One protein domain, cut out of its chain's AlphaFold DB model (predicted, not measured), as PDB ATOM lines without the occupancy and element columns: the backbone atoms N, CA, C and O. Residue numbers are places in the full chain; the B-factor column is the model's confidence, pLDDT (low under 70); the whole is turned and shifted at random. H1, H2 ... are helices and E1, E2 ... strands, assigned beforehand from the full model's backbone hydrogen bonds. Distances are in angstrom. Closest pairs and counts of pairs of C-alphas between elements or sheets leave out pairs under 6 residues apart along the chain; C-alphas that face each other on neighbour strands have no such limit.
ATOM      1  N   TRP A 259      -6.897  -5.130 -31.756       50.81
ATOM      2  CA  TRP A 259      -6.651  -4.665 -30.386       50.81
ATOM      3  C   TRP A 259      -7.788  -4.984 -29.393       50.81
ATOM      4  O   TRP A 259      -7.516  -5.306 -28.241       50.81
ATOM      5  N   GLN A 260      -9.054  -5.017 -29.828       62.22
ATOM      6  CA  GLN A 260     -10.169  -5.488 -28.985       62.22
ATOM      7  C   GLN A 260     -10.046  -6.991 -28.682       62.22
ATOM      8  O   GLN A 260     -10.414  -7.448 -27.602       62.22
ATOM      9  N   ARG A 261      -9.475  -7.771 -29.614       61.62
ATOM     10  CA  ARG A 261      -9.220  -9.208 -29.416       61.62
ATOM     11  C   ARG A 261      -8.105  -9.466 -28.400       61.62
ATOM     12  O   ARG A 261      -8.113 -10.531 -27.795       61.62
ATOM     13  N   ALA A 262      -7.176  -8.525 -28.200       65.62
ATOM     14  CA  ALA A 262      -6.175  -8.607 -27.135       65.62
ATOM     15  C   ALA A 262      -6.835  -8.461 -25.754       65.62
ATOM     16  O   ALA A 262      -6.742  -9.373 -24.938       65.62
ATOM     17  N   ALA A 263      -7.616  -7.397 -25.539       71.12
ATOM     18  CA  ALA A 263      -8.352  -7.198 -24.286       71.12
ATOM     19  C   ALA A 263      -9.292  -8.375 -23.954       71.12
ATOM     20  O   ALA A 263      -9.263  -8.899 -22.840       71.12
ATOM     21  N   ASN A 264     -10.033  -8.879 -24.948       72.00
ATOM     22  CA  ASN A 264     -10.924 -10.028 -24.767       72.00
ATOM     23  C   ASN A 264     -10.182 -11.347 -24.450       72.00
ATOM     24  O   ASN A 264     -10.764 -12.207 -23.791       72.00
ATOM     25  N   ARG A 265      -8.918 -11.530 -24.874       73.25
ATOM     26  CA  ARG A 265      -8.088 -12.693 -24.477       73.25
ATOM     27  C   ARG A 265      -7.705 -12.640 -22.998       73.25
ATOM     28  O   ARG A 265      -7.717 -13.675 -22.341       73.25
ATOM     29  N   ASP A 266      -7.430 -11.443 -22.488       76.31
ATOM     30  CA  ASP A 266      -7.054 -11.207 -21.089       76.31
ATOM     31  C   ASP A 266      -8.278 -11.095 -20.151       76.31
ATOM     32  O   ASP A 266      -8.135 -10.837 -18.957       76.31
ATOM     33  N   GLY A 267      -9.496 -11.278 -20.680       78.94
ATOM     34  CA  GLY A 267     -10.759 -11.137 -19.946       78.94
ATOM     35  C   GLY A 267     -11.171  -9.686 -19.655       78.94
ATOM     36  O   GLY A 267     -12.163  -9.456 -18.960       78.94
ATOM     37  N   LEU A 268     -10.441  -8.701 -20.186       83.38
ATOM     38  CA  LEU A 268     -10.697  -7.280 -19.974       83.38
ATOM     39  C   LEU A 268     -11.745  -6.763 -20.961       83.38
ATOM     40  O   LEU A 268     -11.503  -6.613 -22.156       83.38
ATOM     41  N   THR A 269     -12.924  -6.443 -20.435       83.81
ATOM     42  CA  THR A 269     -14.040  -5.890 -21.215       83.81
ATOM     43  C   THR A 269     -14.114  -4.365 -21.106       83.81
ATOM     44  O   THR A 269     -13.598  -3.759 -20.163       83.81
ATOM     45  N   LYS A 270     -14.853  -3.730 -22.023       79.94
ATOM     46  CA  LYS A 270     -15.151  -2.285 -22.000       79.94
ATOM     47  C   LYS A 270     -15.713  -1.813 -20.646       79.94
ATOM     48  O   LYS A 270     -15.406  -0.710 -20.203       79.94
ATOM     49  N   ALA A 271     -16.477  -2.669 -19.962       80.06
ATOM     50  CA  ALA A 271     -17.032  -2.398 -18.639       80.06
ATOM     51  C   ALA A 271     -15.976  -2.426 -17.509       80.06
ATOM     52  O   ALA A 271     -16.057  -1.611 -16.592       80.06
ATOM     53  N   HIS A 272     -14.944  -3.280 -17.594       84.19
ATOM     54  CA  HIS A 272     -13.810  -3.248 -16.655       84.19
ATOM     55  C   HIS A 272     -13.060  -1.912 -16.745       84.19
ATOM     56  O   HIS A 272     -12.796  -1.280 -15.722       84.19
ATOM     57  N   ALA A 273     -12.771  -1.449 -17.967       85.75
ATOM     58  CA  ALA A 273     -12.141  -0.148 -18.190       85.75
ATOM     59  C   ALA A 273     -13.027   1.019 -17.722       85.75
ATOM     60  O   ALA A 273     -12.510   2.002 -17.206       85.75
ATOM     61  N   TRP A 274     -14.353   0.912 -17.843       83.25
ATOM     62  CA  TRP A 274     -15.279   1.950 -17.374       83.25
ATOM     63  C   TRP A 274     -15.308   2.067 -15.843       83.25
ATOM     64  O   TRP A 274     -15.224   3.178 -15.319       83.25
ATOM     65  N   VAL A 275     -15.321   0.943 -15.111       84.12
ATOM     66  CA  VAL A 275     -15.176   0.965 -13.642       84.12
ATOM     67  C   VAL A 275     -13.801   1.511 -13.244       84.12
ATOM     68  O   VAL A 275     -13.726   2.374 -12.373       84.12
ATOM     69  N   ALA A 276     -12.719   1.092 -13.913       87.88
ATOM     70  CA  ALA A 276     -11.379   1.630 -13.664       87.88
ATOM     71  C   ALA A 276     -11.286   3.145 -13.943       87.88
ATOM     72  O   ALA A 276     -10.674   3.873 -13.166       87.88
ATOM     73  N   TRP A 277     -11.943   3.646 -14.990       86.69
ATOM     74  CA  TRP A 277     -12.025   5.075 -15.306       86.69
ATOM     75  C   TRP A 277     -12.780   5.873 -14.231       86.69
ATOM     76  O   TRP A 277     -12.340   6.962 -13.864       86.69
ATOM     77  N   ILE A 278     -13.861   5.324 -13.663       83.19
ATOM     78  CA  ILE A 278     -14.562   5.936 -12.520       83.19
ATOM     79  C   ILE A 278     -13.678   5.937 -11.274       83.19
ATOM     80  O   ILE A 278     -13.555   6.979 -10.632       83.19
ATOM     81  N   CYS A 279     -13.013   4.818 -10.959       86.31
ATOM     82  CA  CYS A 279     -12.022   4.770  -9.882       86.31
ATOM     83  C   CYS A 279     -10.951   5.845 -10.075       86.31
ATOM     84  O   CYS A 279     -10.618   6.542  -9.125       86.31
ATOM     85  N   PHE A 280     -10.446   6.022 -11.297       88.12
ATOM     86  CA  PHE A 280      -9.450   7.043 -11.584       88.12
ATOM     87  C   PHE A 280      -9.996   8.454 -11.319       88.12
ATOM     88  O   PHE A 280      -9.409   9.218 -10.557       88.12
ATOM     89  N   ARG A 281     -11.169   8.781 -11.879       85.12
ATOM     90  CA  ARG A 281     -11.803  10.107 -11.764       85.12
ATOM     91  C   ARG A 281     -12.240  10.468 -10.333       85.12
ATOM     92  O   ARG A 281     -12.508  11.634 -10.073       85.12
ATOM     93  N   LEU A 282     -12.325   9.504  -9.411       81.81
ATOM     94  CA  LEU A 282     -12.588   9.756  -7.984       81.81
ATOM     95  C   LEU A 282     -11.375  10.286  -7.209       81.81
ATOM     96  O   LEU A 282     -11.564  10.949  -6.188       81.81
ATOM     97  N   PHE A 283     -10.156   9.960  -7.648       81.50
ATOM     98  CA  PHE A 283      -8.909  10.284  -6.935       81.50
ATOM     99  C   PHE A 283      -7.935  11.112  -7.781       81.50
ATOM    100  O   PHE A 283      -6.839  11.424  -7.319       81.50
ATOM    101  N   ALA A 284      -8.326  11.445  -9.013       82.38
ATOM    102  CA  ALA A 284      -7.611  12.378  -9.865       82.38
ATOM    103  C   ALA A 284      -7.505  13.746  -9.180       82.38
ATOM    104  O   ALA A 284      -8.411  14.165  -8.452       82.38
ATOM    105  N   ASP A 285      -6.384  14.424  -9.394       75.31
ATOM    106  CA  ASP A 285      -6.124  15.704  -8.759       75.31
ATOM    107  C   ASP A 285      -7.077  16.812  -9.257       75.31
ATOM    108  O   ASP A 285      -7.581  16.786 -10.382       75.31
ATOM    109  N   LYS A 286      -7.336  17.791  -8.382       70.56
ATOM    110  CA  LYS A 286      -8.275  18.896  -8.622       70.56
ATOM    111  C   LYS A 286      -7.729  19.966  -9.563       70.56
ATOM    112  O   LYS A 286      -8.523  20.660 -10.189       70.56
ATOM    113  N   GLU A 287      -6.412  20.128  -9.633       67.75
ATOM    114  CA  GLU A 287      -5.749  21.035 -10.572       67.75
ATOM    115  C   GLU A 287      -5.403  20.304 -11.879       67.75
ATOM    116  O   GLU A 287      -5.415  20.912 -12.949       67.75
ATOM    117  N   ASN A 288      -5.152  18.988 -11.820       70.44
ATOM    118  CA  ASN A 288      -4.867  18.156 -12.990       70.44
ATOM    119  C   ASN A 288      -5.623  16.801 -12.983       70.44
ATOM    120  O   ASN A 288      -5.080  15.792 -12.519       70.44
ATOM    121  N   PRO A 289      -6.810  16.704 -13.622       73.50
ATOM    122  CA  PRO A 289      -7.644  15.493 -13.616       73.50
ATOM    123  C   PRO A 289      -7.075  14.306 -14.425       73.50
ATOM    124  O   PRO A 289      -7.755  13.295 -14.613       73.50
ATOM    125  N   ARG A 290      -5.837  14.409 -14.929       74.62
ATOM    126  CA  ARG A 290      -5.120  13.364 -15.687       74.62
ATOM    127  C   ARG A 290      -4.145  12.556 -14.831       74.62
ATOM    128  O   ARG A 290      -3.564  11.592 -15.328       74.62
ATOM    129  N   ILE A 291      -3.935  12.960 -13.578       82.94
ATOM    130  CA  ILE A 291      -2.941  12.392 -12.664       82.94
ATOM    131  C   ILE A 291      -3.584  12.153 -11.293       82.94
ATOM    132  O   ILE A 291      -4.368  12.964 -10.815       82.94
ATOM    133  N   ILE A 292      -3.221  11.045 -10.650       85.94
ATOM    134  CA  ILE A 292      -3.476  10.756  -9.236       85.94
ATOM    135  C   ILE A 292      -2.146  10.866  -8.488       85.94
ATOM    136  O   ILE A 292      -1.140  10.299  -8.924       85.94
ATOM    137  N   HIS A 293      -2.127  11.533  -7.335       84.94
ATOM    138  CA  HIS A 293      -0.978  11.464  -6.431       84.94
ATOM    139  C   HIS A 293      -0.935  10.100  -5.729       84.94
ATOM    140  O   HIS A 293      -1.900   9.690  -5.080       84.94
ATOM    141  N   ALA A 294       0.201   9.400  -5.811       84.44
ATOM    142  CA  ALA A 294       0.373   8.081  -5.202       84.44
ATOM    143  C   ALA A 294       0.121   8.066  -3.684       84.44
ATOM    144  O   ALA A 294      -0.310   7.046  -3.149       84.44
ATOM    145  N   THR A 295       0.320   9.195  -2.998       83.06
ATOM    146  CA  THR A 295      -0.034   9.382  -1.585       83.06
ATOM    147  C   THR A 295      -1.531   9.210  -1.337       83.06
ATOM    148  O   THR A 295      -1.900   8.444  -0.453       83.06
ATOM    149  N   GLU A 296      -2.402   9.827  -2.140       83.50
ATOM    150  CA  GLU A 296      -3.858   9.660  -2.015       83.50
ATOM    151  C   GLU A 296      -4.309   8.242  -2.373       83.50
ATOM    152  O   GLU A 296      -5.160   7.658  -1.696       83.50
ATOM    153  N   LEU A 297      -3.672   7.635  -3.375       84.69
ATOM    154  CA  LEU A 297      -3.943   6.252  -3.756       84.69
ATOM    155  C   LEU A 297      -3.497   5.253  -2.664       84.69
ATOM    156  O   LEU A 297      -4.222   4.308  -2.359       84.69
ATOM    157  N   MET A 298      -2.375   5.497  -1.982       83.25
ATOM    158  CA  MET A 298      -1.926   4.704  -0.826       83.25
ATOM    159  C   MET A 298      -2.794   4.961   0.425       83.25
ATOM    160  O   MET A 298      -3.168   4.026   1.145       83.25
ATOM    161  N   ASN A 299      -3.208   6.214   0.643       83.25
ATOM    162  CA  ASN A 299      -4.193   6.620   1.653       83.25
ATOM    163  C   ASN A 299      -5.570   5.983   1.417       83.25
ATOM    164  O   ASN A 299      -6.380   5.946   2.341       83.25
ATOM    165  N   LEU A 300      -5.859   5.495   0.205       80.69
ATOM    166  CA  LEU A 300      -7.061   4.736  -0.127       80.69
ATOM    167  C   LEU A 300      -6.883   3.235   0.133       80.69
ATOM    168  O   LEU A 300      -7.720   2.645   0.816       80.69
ATOM    169  N   VAL A 301      -5.802   2.621  -0.363       83.06
ATOM    170  CA  VAL A 301      -5.524   1.181  -0.170       83.06
ATOM    171  C   VAL A 301      -5.469   0.826   1.320       83.06
ATOM    172  O   VAL A 301      -6.098  -0.141   1.756       83.06
ATOM    173  N   SER A 302      -4.828   1.670   2.133       82.81
ATOM    174  CA  SER A 302      -4.753   1.519   3.596       82.81
ATOM    175  C   SER A 302      -6.107   1.597   4.327       82.81
ATOM    176  O   SER A 302      -6.221   1.103   5.449       82.81
ATOM    177  N   ARG A 303      -7.172   2.140   3.709       80.06
ATOM    178  CA  ARG A 303      -8.542   2.137   4.276       80.06
ATOM    179  C   ARG A 303      -9.244   0.781   4.147       80.06
ATOM    180  O   ARG A 303     -10.260   0.569   4.815       80.06
ATOM    181  N   GLY A 304      -8.724  -0.119   3.310       81.06
ATOM    182  CA  GLY A 304      -9.188  -1.496   3.159       81.06
ATOM    183  C   GLY A 304     -10.567  -1.671   2.506       81.06
ATOM    184  O   GLY A 304     -11.327  -0.727   2.266       81.06
ATOM    185  N   ARG A 305     -10.918  -2.938   2.238       78.94
ATOM    186  CA  ARG A 305     -12.107  -3.338   1.453       78.94
ATOM    187  C   ARG A 305     -13.423  -2.736   1.945       78.94
ATOM    188  O   ARG A 305     -14.267  -2.396   1.124       78.94
ATOM    189  N   VAL A 306     -13.572  -2.575   3.262       76.81
ATOM    190  CA  VAL A 306     -14.789  -2.057   3.915       76.81
ATOM    191  C   VAL A 306     -15.110  -0.615   3.494       76.81
ATOM    192  O   VAL A 306     -16.278  -0.243   3.477       76.81
ATOM    193  N   LYS A 307     -14.102   0.189   3.125       81.81
ATOM    194  CA  LYS A 307     -14.284   1.581   2.677       81.81
ATOM    195  C   LYS A 307     -14.104   1.761   1.169       81.81
ATOM    196  O   LYS A 307     -14.818   2.563   0.579       81.81
ATOM    197  N   VAL A 308     -13.191   1.011   0.546       83.81
ATOM    198  CA  VAL A 308     -12.920   1.110  -0.900       83.81
ATOM    199  C   VAL A 308     -14.130   0.667  -1.732       83.81
ATOM    200  O   VAL A 308     -14.587   1.421  -2.589       83.81
ATOM    201  N   PHE A 309     -14.699  -0.512  -1.446       85.81
ATOM    202  CA  PHE A 309     -15.771  -1.079  -2.273       85.81
ATOM    203  C   PHE A 309     -17.054  -0.217  -2.298       85.81
ATOM    204  O   PHE A 309     -17.491   0.125  -3.397       85.81
ATOM    205  N   PRO A 310     -17.643   0.214  -1.157       85.19
ATOM    206  CA  PRO A 310     -18.880   1.003  -1.188       85.19
ATOM    207  C   PRO A 310     -18.719   2.362  -1.879       85.19
ATOM    208  O   PRO A 310     -19.654   2.845  -2.509       85.19
ATOM    209  N   MET A 311     -17.531   2.970  -1.782       84.31
ATOM    210  CA  MET A 311     -17.247   4.280  -2.366       84.31
ATOM    211  C   MET A 311     -17.129   4.220  -3.895       84.31
ATOM    212  O   MET A 311     -17.673   5.085  -4.578       84.31
ATOM    213  N   ILE A 312     -16.503   3.170  -4.441       84.19
ATOM    214  CA  ILE A 312     -16.502   2.924  -5.893       84.19
ATOM    215  C   ILE A 312     -17.923   2.589  -6.371       84.19
ATOM    216  O   ILE A 312     -18.365   3.120  -7.387       84.19
ATOM    217  N   ASN A 313     -18.668   1.761  -5.626       85.62
ATOM    218  CA  ASN A 313     -20.024   1.360  -6.012       85.62
ATOM    219  C   ASN A 313     -20.993   2.553  -6.084       85.62
ATOM    220  O   ASN A 313     -21.788   2.644  -7.014       85.62
ATOM    221  N   ALA A 314     -20.899   3.493  -5.137       84.94
ATOM    222  CA  ALA A 314     -21.697   4.719  -5.146       84.94
ATOM    223  C   ALA A 314     -21.410   5.596  -6.381       84.94
ATOM    224  O   ALA A 314     -22.342   6.070  -7.026       84.94
ATOM    225  N   ALA A 315     -20.138   5.758  -6.755       82.19
ATOM    226  CA  ALA A 315     -19.735   6.548  -7.920       82.19
ATOM    227  C   ALA A 315     -20.093   5.890  -9.266       82.19
ATOM    228  O   ALA A 315     -20.325   6.582 -10.261       82.19
ATOM    229  N   VAL A 316     -20.139   4.554  -9.293       80.94
ATOM    230  CA  VAL A 316     -20.632   3.754 -10.421       80.94
ATOM    231  C   VAL A 316     -22.131   3.965 -10.632       80.94
ATOM    232  O   VAL A 316     -22.536   4.243 -11.759       80.94
ATOM    233  N   GLU A 317     -22.938   3.923  -9.570       79.31
ATOM    234  CA  GLU A 317     -24.376   4.224  -9.657       79.31
ATOM    235  C   GLU A 317     -24.643   5.703 -10.001       79.31
ATOM    236  O   GLU A 317     -25.475   5.987 -10.858       79.31
ATOM    237  N   GLU A 318     -23.890   6.656  -9.439       77.06
ATOM    238  CA  GLU A 318     -24.001   8.083  -9.805       77.06
ATOM    239  C   GLU A 318     -23.639   8.346 -11.281       77.06
ATOM    240  O   GLU A 318     -24.215   9.220 -11.929       77.06
ATOM    241  N   SER A 319     -22.709   7.572 -11.848       71.31
ATOM    242  CA  SER A 319     -22.275   7.716 -13.245       71.31
ATOM    243  C   SER A 319     -23.101   6.880 -14.240       71.31
ATOM    244  O   SER A 319     -22.769   6.849 -15.428       71.31
ATOM    245  N   ARG A 320     -24.170   6.204 -13.795       68.25
ATOM    246  CA  ARG A 320     -24.952   5.239 -14.591       68.25
ATOM    247  C   ARG A 320     -25.618   5.841 -15.833       68.25
ATOM    248  O   ARG A 320     -25.571   5.218 -16.891       68.25
ATOM    249  N   ASP A 321     -26.098   7.084 -15.760       62.28
ATOM    250  CA  ASP A 321     -26.613   7.852 -16.913       62.28
ATOM    251  C   ASP A 321     -25.598   7.945 -18.075       62.28
ATOM    252  O   ASP A 321     -25.961   8.021 -19.254       62.28
ATOM    253  N   LEU A 322     -24.299   7.959 -17.753       60.75
ATOM    254  CA  LEU A 322     -23.225   7.981 -18.746       60.75
ATOM    255  C   LEU A 322     -22.977   6.579 -19.329       60.75
ATOM    256  O   LEU A 322     -22.601   6.468 -20.494       60.75
ATOM    257  N   ALA A 323     -23.230   5.517 -18.556       54.94
ATOM    258  CA  ALA A 323     -23.083   4.129 -18.990       54.94
ATOM    259  C   ALA A 323     -24.100   3.737 -20.069       54.94
ATOM    260  O   ALA A 323     -23.715   3.092 -21.040       54.94
ATOM    261  N   GLU A 324     -25.369   4.146 -19.961       53.41
ATOM    262  CA  GLU A 324     -26.419   3.768 -20.933       53.41
ATOM    263  C   GLU A 324     -26.087   4.210 -22.371       53.41
ATOM    264  O   GLU A 324     -26.362   3.503 -23.341       53.41
ATOM    265  N   ASN A 325     -25.396   5.347 -22.504       52.00
ATOM    266  CA  ASN A 325     -24.938   5.920 -23.775       52.00
ATOM    267  C   ASN A 325     -23.595   5.330 -24.272       52.00
ATOM    268  O   ASN A 325     -23.060   5.772 -25.289       52.00
ATOM    269  N   ILE A 326     -23.012   4.376 -23.536       52.84
ATOM    270  CA  ILE A 326     -21.677   3.798 -23.774       52.84
ATOM    271  C   ILE A 326     -21.726   2.263 -23.864       52.84
ATOM    272  O   ILE A 326     -20.962   1.673 -24.632       52.84
ATOM    273  N   ALA A 327     -22.604   1.608 -23.106       50.53
ATOM    274  CA  ALA A 327     -22.716   0.155 -22.953       50.53
ATOM    275  C   ALA A 327     -23.841  -0.462 -23.811       50.53
ATOM    276  O   ALA A 327     -24.403  -1.494 -23.463       50.53
ATOM    277  N   SER A 328     -24.173   0.160 -24.945       49.06
ATOM    278  CA  SER A 328     -25.268  -0.264 -25.836       49.06
ATOM    279  C   SER A 328     -25.049  -1.626 -26.520       49.06
ATOM    280  O   SER A 328     -25.964  -2.137 -27.160       49.06
ATOM    281  N   GLU A 329     -23.853  -2.212 -26.401       46.09
ATOM    282  CA  GLU A 329     -23.490  -3.523 -26.942       46.09
ATOM    283  C   GLU A 329     -22.633  -4.295 -25.921       46.09
ATOM    284  O   GLU A 329     -21.441  -4.020 -25.801       46.09
ATOM    285  N   GLN A 330     -23.253  -5.277 -25.244       42.44
ATOM    286  CA  GLN A 330     -22.653  -6.297 -24.353       42.44
ATOM    287  C   GLN A 330     -21.984  -5.731 -23.066       42.44
ATOM    288  O   GLN A 330     -21.147  -4.835 -23.106       42.44
ATOM    289  N   ASP A 331     -22.294  -6.199 -21.854       46.06
ATOM    290  CA  ASP A 331     -22.779  -7.527 -21.437       46.06
ATOM    291  C   ASP A 331     -23.559  -7.442 -20.098       46.06
ATOM    292  O   ASP A 331     -23.359  -6.497 -19.332       46.06
ATOM    293  N   GLU A 332     -24.396  -8.430 -19.752       45.81
ATOM    294  CA  GLU A 332     -25.219  -8.453 -18.515       45.81
ATOM    295  C   GLU A 332     -24.422  -8.837 -17.239       45.81
ATOM    296  O   GLU A 332     -24.950  -9.354 -16.249       45.81
ATOM    297  N   LEU A 333     -23.117  -8.558 -17.227       49.66
ATOM    298  CA  LEU A 333     -22.234  -8.765 -16.079       49.66
ATOM    299  C   LEU A 333     -22.434  -7.655 -15.037       49.66
ATOM    300  O   LEU A 333     -21.718  -6.655 -15.023       49.66
ATOM    301  N   GLY A 334     -23.423  -7.864 -14.161       61.97
ATOM    302  CA  GLY A 334     -23.866  -6.916 -13.132       61.97
ATOM    303  C   GLY A 334     -22.728  -6.190 -12.400       61.97
ATOM    304  O   GLY A 334     -21.792  -6.824 -11.897       61.97
ATOM    305  N   ALA A 335     -22.842  -4.857 -12.347       65.06
ATOM    306  CA  ALA A 335     -21.774  -3.923 -11.988       65.06
ATOM    307  C   ALA A 335     -21.044  -4.284 -10.685       65.06
ATOM    308  O   ALA A 335     -19.814  -4.257 -10.662       65.06
ATOM    309  N   ASP A 336     -21.768  -4.722  -9.653       70.94
ATOM    310  CA  ASP A 336     -21.244  -5.214  -8.374       70.94
ATOM    311  C   ASP A 336     -20.044  -6.162  -8.536       70.94
ATOM    312  O   ASP A 336     -19.055  -6.053  -7.811       70.94
ATOM    313  N   ARG A 337     -20.087  -7.092  -9.505       79.75
ATOM    314  CA  ARG A 337     -19.002  -8.063  -9.746       79.75
ATOM    315  C   ARG A 337     -17.747  -7.392 -10.301       79.75
ATOM    316  O   ARG A 337     -16.639  -7.742  -9.896       79.75
ATOM    317  N   LEU A 338     -17.916  -6.414 -11.189       81.50
ATOM    318  CA  LEU A 338     -16.822  -5.624 -11.757       81.50
ATOM    319  C   LEU A 338     -16.223  -4.689 -10.697       81.50
ATOM    320  O   LEU A 338     -15.002  -4.603 -10.574       81.50
ATOM    321  N   VAL A 339     -17.065  -4.069  -9.864       83.00
ATOM    322  CA  VAL A 339     -16.637  -3.243  -8.726       83.00
ATOM    323  C   VAL A 339     -15.896  -4.084  -7.681       83.00
ATOM    324  O   VAL A 339     -14.865  -3.639  -7.179       83.00
ATOM    325  N   VAL A 340     -16.334  -5.320  -7.391       84.88
ATOM    326  CA  VAL A 340     -15.572  -6.267  -6.553       84.88
ATOM    327  C   VAL A 340     -14.213  -6.582  -7.182       84.88
ATOM    328  O   VAL A 340     -13.211  -6.499  -6.474       84.88
ATOM    329  N   SER A 341     -14.164  -6.891  -8.481       84.94
ATOM    330  CA  SER A 341     -12.931  -7.227  -9.209       84.94
ATOM    331  C   SER A 341     -11.898  -6.087  -9.169       84.94
ATOM    332  O   SER A 341     -10.775  -6.281  -8.697       84.94
ATOM    333  N   VAL A 342     -12.290  -4.861  -9.535       85.69
ATOM    334  CA  VAL A 342     -11.407  -3.678  -9.479       85.69
ATOM    335  C   VAL A 342     -11.019  -3.329  -8.035       85.69
ATOM    336  O   VAL A 342      -9.847  -3.070  -7.768       85.69
ATOM    337  N   SER A 343     -11.945  -3.418  -7.071       85.62
ATOM    338  CA  SER A 343     -11.621  -3.222  -5.646       85.62
ATOM    339  C   SER A 343     -10.604  -4.245  -5.130       85.62
ATOM    340  O   SER A 343      -9.755  -3.907  -4.311       85.62
ATOM    341  N   GLN A 344     -10.680  -5.503  -5.579       87.00
ATOM    342  CA  GLN A 344      -9.727  -6.551  -5.207       87.00
ATOM    343  C   GLN A 344      -8.351  -6.326  -5.842       87.00
ATOM    344  O   GLN A 344      -7.350  -6.540  -5.163       87.00
ATOM    345  N   ALA A 345      -8.293  -5.841  -7.086       87.19
ATOM    346  CA  ALA A 345      -7.042  -5.468  -7.746       87.19
ATOM    347  C   ALA A 345      -6.329  -4.309  -7.024       87.19
ATOM    348  O   ALA A 345      -5.149  -4.426  -6.707       87.19
ATOM    349  N   MET A 346      -7.051  -3.238  -6.665       85.69
ATOM    350  CA  MET A 346      -6.495  -2.112  -5.888       85.69
ATOM    351  C   MET A 346      -5.990  -2.527  -4.497       85.69
ATOM    352  O   MET A 346      -5.089  -1.902  -3.949       85.69
ATOM    353  N   LEU A 347      -6.574  -3.573  -3.909       86.69
ATOM    354  CA  LEU A 347      -6.233  -4.078  -2.574       86.69
ATOM    355  C   LEU A 347      -5.262  -5.272  -2.604       86.69
ATOM    356  O   LEU A 347      -5.018  -5.892  -1.567       86.69
ATOM    357  N   ALA A 348      -4.708  -5.610  -3.771       87.19
ATOM    358  CA  ALA A 348      -3.675  -6.629  -3.894       87.19
ATOM    359  C   ALA A 348      -2.343  -6.136  -3.301       87.19
ATOM    360  O   ALA A 348      -1.973  -4.972  -3.451       87.19
ATOM    361  N   LYS A 349      -1.574  -7.037  -2.676       82.75
ATOM    362  CA  LYS A 349      -0.247  -6.717  -2.114       82.75
ATOM    363  C   LYS A 349       0.696  -6.143  -3.182       82.75
ATOM    364  O   LYS A 349       1.320  -5.108  -2.964       82.75
ATOM    365  N   ASP A 350       0.696  -6.759  -4.363       84.38
ATOM    366  CA  ASP A 350       1.424  -6.328  -5.558       84.38
ATOM    367  C   ASP A 350       1.099  -4.887  -5.993       84.38
ATOM    368  O   ASP A 350       1.970  -4.211  -6.535       84.38
ATOM    369  N   PHE A 351      -0.133  -4.404  -5.776       87.38
ATOM    370  CA  PHE A 351      -0.553  -3.052  -6.165       87.38
ATOM    371  C   PHE A 351       0.155  -2.002  -5.302       87.38
ATOM    372  O   PHE A 351       0.790  -1.091  -5.835       87.38
ATOM    373  N   ALA A 352       0.114  -2.170  -3.975       83.75
ATOM    374  CA  ALA A 352       0.795  -1.281  -3.035       83.75
ATOM    375  C   ALA A 352       2.319  -1.293  -3.247       83.75
ATOM    376  O   ALA A 352       2.934  -0.237  -3.365       83.75
ATOM    377  N   GLU A 353       2.916  -2.481  -3.397       83.81
ATOM    378  CA  GLU A 353       4.354  -2.629  -3.653       83.81
ATOM    379  C   GLU A 353       4.825  -1.935  -4.942       83.81
ATOM    380  O   GLU A 353       5.923  -1.379  -4.982       83.81
ATOM    381  N   ARG A 354       4.022  -1.973  -6.014       83.38
ATOM    382  CA  ARG A 354       4.346  -1.297  -7.282       83.38
ATOM    383  C   ARG A 354       4.124   0.212  -7.197       83.38
ATOM    384  O   ARG A 354       4.928   0.968  -7.734       83.38
ATOM    385  N   LEU A 355       3.076   0.649  -6.500       84.06
ATOM    386  CA  LEU A 355       2.777   2.063  -6.266       84.06
ATOM    387  C   LEU A 355       3.881   2.756  -5.451       84.06
ATOM    388  O   LEU A 355       4.290   3.870  -5.780       84.06
ATOM    389  N   GLU A 356       4.407   2.080  -4.430       81.69
ATOM    390  CA  GLU A 356       5.554   2.543  -3.642       81.69
ATOM    391  C   GLU A 356       6.820   2.658  -4.512       81.69
ATOM    392  O   GLU A 356       7.471   3.701  -4.516       81.69
ATOM    393  N   ARG A 357       7.115   1.655  -5.357       77.44
ATOM    394  CA  ARG A 357       8.249   1.705  -6.308       77.44
ATOM    395  C   ARG A 357       8.144   2.867  -7.301       77.44
ATOM    396  O   ARG A 357       9.141   3.540  -7.532       77.44
ATOM    397  N   LEU A 358       6.956   3.131  -7.851       71.94
ATOM    398  CA  LEU A 358       6.714   4.275  -8.747       71.94
ATOM    399  C   LEU A 358       6.764   5.635  -8.028       71.94
ATOM    400  O   LEU A 358       6.958   6.657  -8.682       71.94
ATOM    401  N   SER A 359       6.612   5.656  -6.702       69.19
ATOM    402  CA  SER A 359       6.790   6.862  -5.880       69.19
ATOM    403  C   SER A 359       8.258   7.157  -5.562       69.19
ATOM    404  O   SER A 359       8.599   8.302  -5.280       69.19
ATOM    405  N   GLY A 360       9.116   6.135  -5.644       59.44
ATOM    406  CA  GLY A 360      10.526   6.196  -5.276       59.44
ATOM    407  C   GLY A 360      10.756   6.212  -3.756       59.44
ATOM    408  O   GLY A 360       9.862   6.564  -2.983       59.44
ATOM    409  N   LEU A 372       3.549  10.334  -9.510       82.94
ATOM    410  CA  LEU A 372       2.457  10.792 -10.360       82.94
ATOM    411  C   LEU A 372       1.895   9.614 -11.168       82.94
ATOM    412  O   LEU A 372       2.542   9.083 -12.073       82.94
ATOM    413  N   VAL A 373       0.678   9.187 -10.831       86.62
ATOM    414  CA  VAL A 373       0.009   8.029 -11.433       86.62
ATOM    415  C   VAL A 373      -0.969   8.505 -12.505       86.62
ATOM    416  O   VAL A 373      -2.053   8.999 -12.207       86.62
ATOM    417  N   SER A 374      -0.590   8.351 -13.771       88.56
ATOM    418  CA  SER A 374      -1.471   8.569 -14.924       88.56
ATOM    419  C   SER A 374      -2.484   7.432 -15.116       88.56
ATOM    420  O   SER A 374      -2.399   6.388 -14.466       88.56
ATOM    421  N   MET A 375      -3.420   7.590 -16.059       88.81
ATOM    422  CA  MET A 375      -4.374   6.531 -16.427       88.81
ATOM    423  C   MET A 375      -3.668   5.231 -16.847       88.81
ATOM    424  O   MET A 375      -4.014   4.160 -16.354       88.81
ATOM    425  N   ARG A 376      -2.650   5.305 -17.718       89.31
ATOM    426  CA  ARG A 376      -1.895   4.127 -18.182       89.31
ATOM    427  C   ARG A 376      -1.144   3.459 -17.025       89.31
ATOM    428  O   ARG A 376      -1.226   2.242 -16.870       89.31
ATOM    429  N   SER A 377      -0.523   4.258 -16.150       88.88
ATOM    430  CA  SER A 377       0.083   3.786 -14.896       88.88
ATOM    431  C   SER A 377      -0.925   3.032 -14.018       88.88
ATOM    432  O   SER A 377      -0.675   1.900 -13.606       88.88
ATOM    433  N   PHE A 378      -2.107   3.613 -13.789       90.69
ATOM    434  CA  PHE A 378      -3.165   3.020 -12.968       90.69
ATOM    435  C   PHE A 378      -3.684   1.690 -13.536       90.69
ATOM    436  O   PHE A 378      -3.856   0.729 -12.787       90.69
ATOM    437  N   LEU A 379      -3.870   1.592 -14.856       90.56
ATOM    438  CA  LEU A 379      -4.285   0.350 -15.520       90.56
ATOM    439  C   LEU A 379      -3.191  -0.736 -15.435       90.56
ATOM    440  O   LEU A 379      -3.501  -1.889 -15.134       90.56
ATOM    441  N   CYS A 380      -1.914  -0.369 -15.589       89.19
ATOM    442  CA  CYS A 380      -0.770  -1.265 -15.368       89.19
ATOM    443  C   CYS A 380      -0.623  -1.725 -13.903       89.19
ATOM    444  O   CYS A 380      -0.168  -2.845 -13.659       89.19
ATOM    445  N   LEU A 381      -1.017  -0.895 -12.930       89.38
ATOM    446  CA  LEU A 381      -1.074  -1.260 -11.508       89.38
ATOM    447  C   LEU A 381      -2.237  -2.215 -11.203       89.38
ATOM    448  O   LEU A 381      -2.041  -3.188 -10.475       89.38
ATOM    449  N   LEU A 382      -3.428  -1.969 -11.764       90.12
ATOM    450  CA  LEU A 382      -4.604  -2.839 -11.615       90.12
ATOM    451  C   LEU A 382      -4.393  -4.220 -12.245       90.12
ATOM    452  O   LEU A 382      -4.752  -5.237 -11.647       90.12
ATOM    453  N   TRP A 383      -3.831  -4.266 -13.455       90.56
ATOM    454  CA  TRP A 383      -3.735  -5.482 -14.263       90.56
ATOM    455  C   TRP A 383      -2.285  -5.772 -14.688       90.56
ATOM    456  O   TRP A 383      -1.977  -5.809 -15.881       90.56
ATOM    457  N   PRO A 384      -1.375  -6.076 -13.738       86.88
ATOM    458  CA  PRO A 384       0.058  -6.257 -14.006       86.88
ATOM    459  C   PRO A 384       0.402  -7.496 -14.854       86.88
ATOM    460  O   PRO A 384       1.578  -7.746 -15.117       86.88
ATOM    461  N   LYS A 385      -0.605  -8.286 -15.254       86.44
ATOM    462  CA  LYS A 385      -0.503  -9.460 -16.136       86.44
ATOM    463  C   LYS A 385      -1.212  -9.285 -17.488       86.44
ATOM    464  O   LYS A 385      -1.134 -10.199 -18.299       86.44
ATOM    465  N   ALA A 386      -1.913  -8.172 -17.715       86.75
ATOM    466  CA  ALA A 386      -2.542  -7.900 -19.004       86.75
ATOM    467  C   ALA A 386      -1.481  -7.543 -20.054       86.75
ATOM    468  O   ALA A 386      -0.488  -6.873 -19.740       86.75
ATOM    469  N   SER A 387      -1.717  -7.988 -21.286       85.44
ATOM    470  CA  SER A 387      -0.915  -7.665 -22.465       85.44
ATOM    471  C   SER A 387      -0.946  -6.167 -22.771       85.44
ATOM    472  O   SER A 387      -1.901  -5.461 -22.443       85.44
ATOM    473  N   ASP A 388       0.092  -5.665 -23.435       83.38
ATOM    474  CA  ASP A 388       0.197  -4.238 -23.747       83.38
ATOM    475  C   ASP A 388      -0.915  -3.783 -24.699       83.38
ATOM    476  O   ASP A 388      -1.567  -2.772 -24.443       83.38
ATOM    477  N   GLY A 389      -1.274  -4.605 -25.690       79.50
ATOM    478  CA  GLY A 389      -2.452  -4.373 -26.532       79.50
ATOM    479  C   GLY A 389      -3.784  -4.320 -25.762       79.50
ATOM    480  O   GLY A 389      -4.700  -3.608 -26.182       79.50
ATOM    481  N   ALA A 390      -3.906  -5.019 -24.626       85.94
ATOM    482  CA  ALA A 390      -5.074  -4.922 -23.750       85.94
ATOM    483  C   ALA A 390      -5.061  -3.642 -22.897       85.94
ATOM    484  O   ALA A 390      -6.099  -2.986 -22.789       85.94
ATOM    485  N   ILE A 391      -3.904  -3.233 -22.361       88.69
ATOM    486  CA  ILE A 391      -3.760  -1.947 -21.658       88.69
ATOM    487  C   ILE A 391      -4.061  -0.779 -22.609       88.69
ATOM    488  O   ILE A 391      -4.876   0.075 -22.267       88.69
ATOM    489  N   GLU A 392      -3.517  -0.778 -23.828       84.12
ATOM    490  CA  GLU A 392      -3.807   0.237 -24.853       84.12
ATOM    491  C   GLU A 392      -5.288   0.260 -25.264       84.12
ATOM    492  O   GLU A 392      -5.877   1.327 -25.448       84.12
ATOM    493  N   CYS A 393      -5.932  -0.908 -25.356       82.50
ATOM    494  CA  CYS A 393      -7.376  -1.003 -25.565       82.50
ATOM    495  C   CYS A 393      -8.158  -0.341 -24.417       82.50
ATOM    496  O   CYS A 393      -9.092   0.426 -24.665       82.50
TER     497      CYS A 393
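This is residues 259 to 360 and 372 to 393 of the 581 residues of the protein "Rfc1 protein" of Symbiodinium sp. CCMP2456 (UniProt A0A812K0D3). Short helices crossing at many angles make a core, in which H2, H4 and H6 touch one another and H8 packs on H2 and H6. At one end H3 and H7 run side by side near a tiny two-stranded sheet, E1 and E2; H1 and H9 pair off at another side, and H5 with the loop after it makes the far end of the longest axis. The printed part has 124 residues, with nine named helices and two named strands in the order H1 H2 E1 H3 H4 H5 H6 H7 E2 H8 H9; the sheet order is E1 - E2, antiparallel, and the class is mostly helix. It is compact, with a radius of gyration of the C-alphas of 14.0 A and spans of 41 by 30 by 28 A.

E1, residues 291 to 293, and E2, residues 372 to 374, are antiparallel neighbours at 144 degrees; N 292 and O 373 are within hydrogen-bond range at 2.8 A. H8, residues 375 to 382, is the hub, touching four helices. Residues 276 to 280 of H2, residues 270 to 283, touch it about perpendicular at 74 degrees, the closest C-alphas being Phe 280 and Met 375, 7.0 A. Residues 342 to 346 of H6, residues 335 to 346, touch H8 at 86 degrees, about perpendicular, with C-alphas 345 and 382 closest at 5.3 A. H4, residues 305 to 318, touches H6 at a steep tilt of 45 degrees, opposite ways, C-alphas 309 and 343 being closest at 5.8 A. H7, residues 349 to 359, touches H3, residues 294 to 301, at a shallow tilt of 15 degrees, opposite ways, C-alphas 359 and 294 being closest at 6.6 A. H9, residues 388 to 393, touches H8, with C-alphas 391 and 379 closest at 6.6 A. H1, residues 259 to 265, touches H9, with C-alphas 263 and 390 closest at 4.0 A. H5, residues 320 to 324, touches no helix. Every O i to N i+4 pair is within hydrogen-bond range in H1, H3 and H5 to H9, but 9 of 10 in H2 and 8 of 10 in H4.

H1 begins at C-alpha 259 (-6.651, -4.665, -30.386), and H9 ends at C-alpha 393 (-7.376, -1.003, -25.565). H2 measures 20.6 A, H4 20.0 A, H6 16.6 A and H7 15.8 A from first to last C-alpha.

The C-alphas of Ser 328 and Gly 360 are farthest apart, 41.8 A. Residues 361 to 371 are not printed; C-alphas 360 and 372 are 10.6 A apart across this cut. Of the links printed whole, none is long. Mean pLDDT of the printed part is 78.0; residues 259 to 262, 287, 320 to 335 and 359 to 360 are under 70.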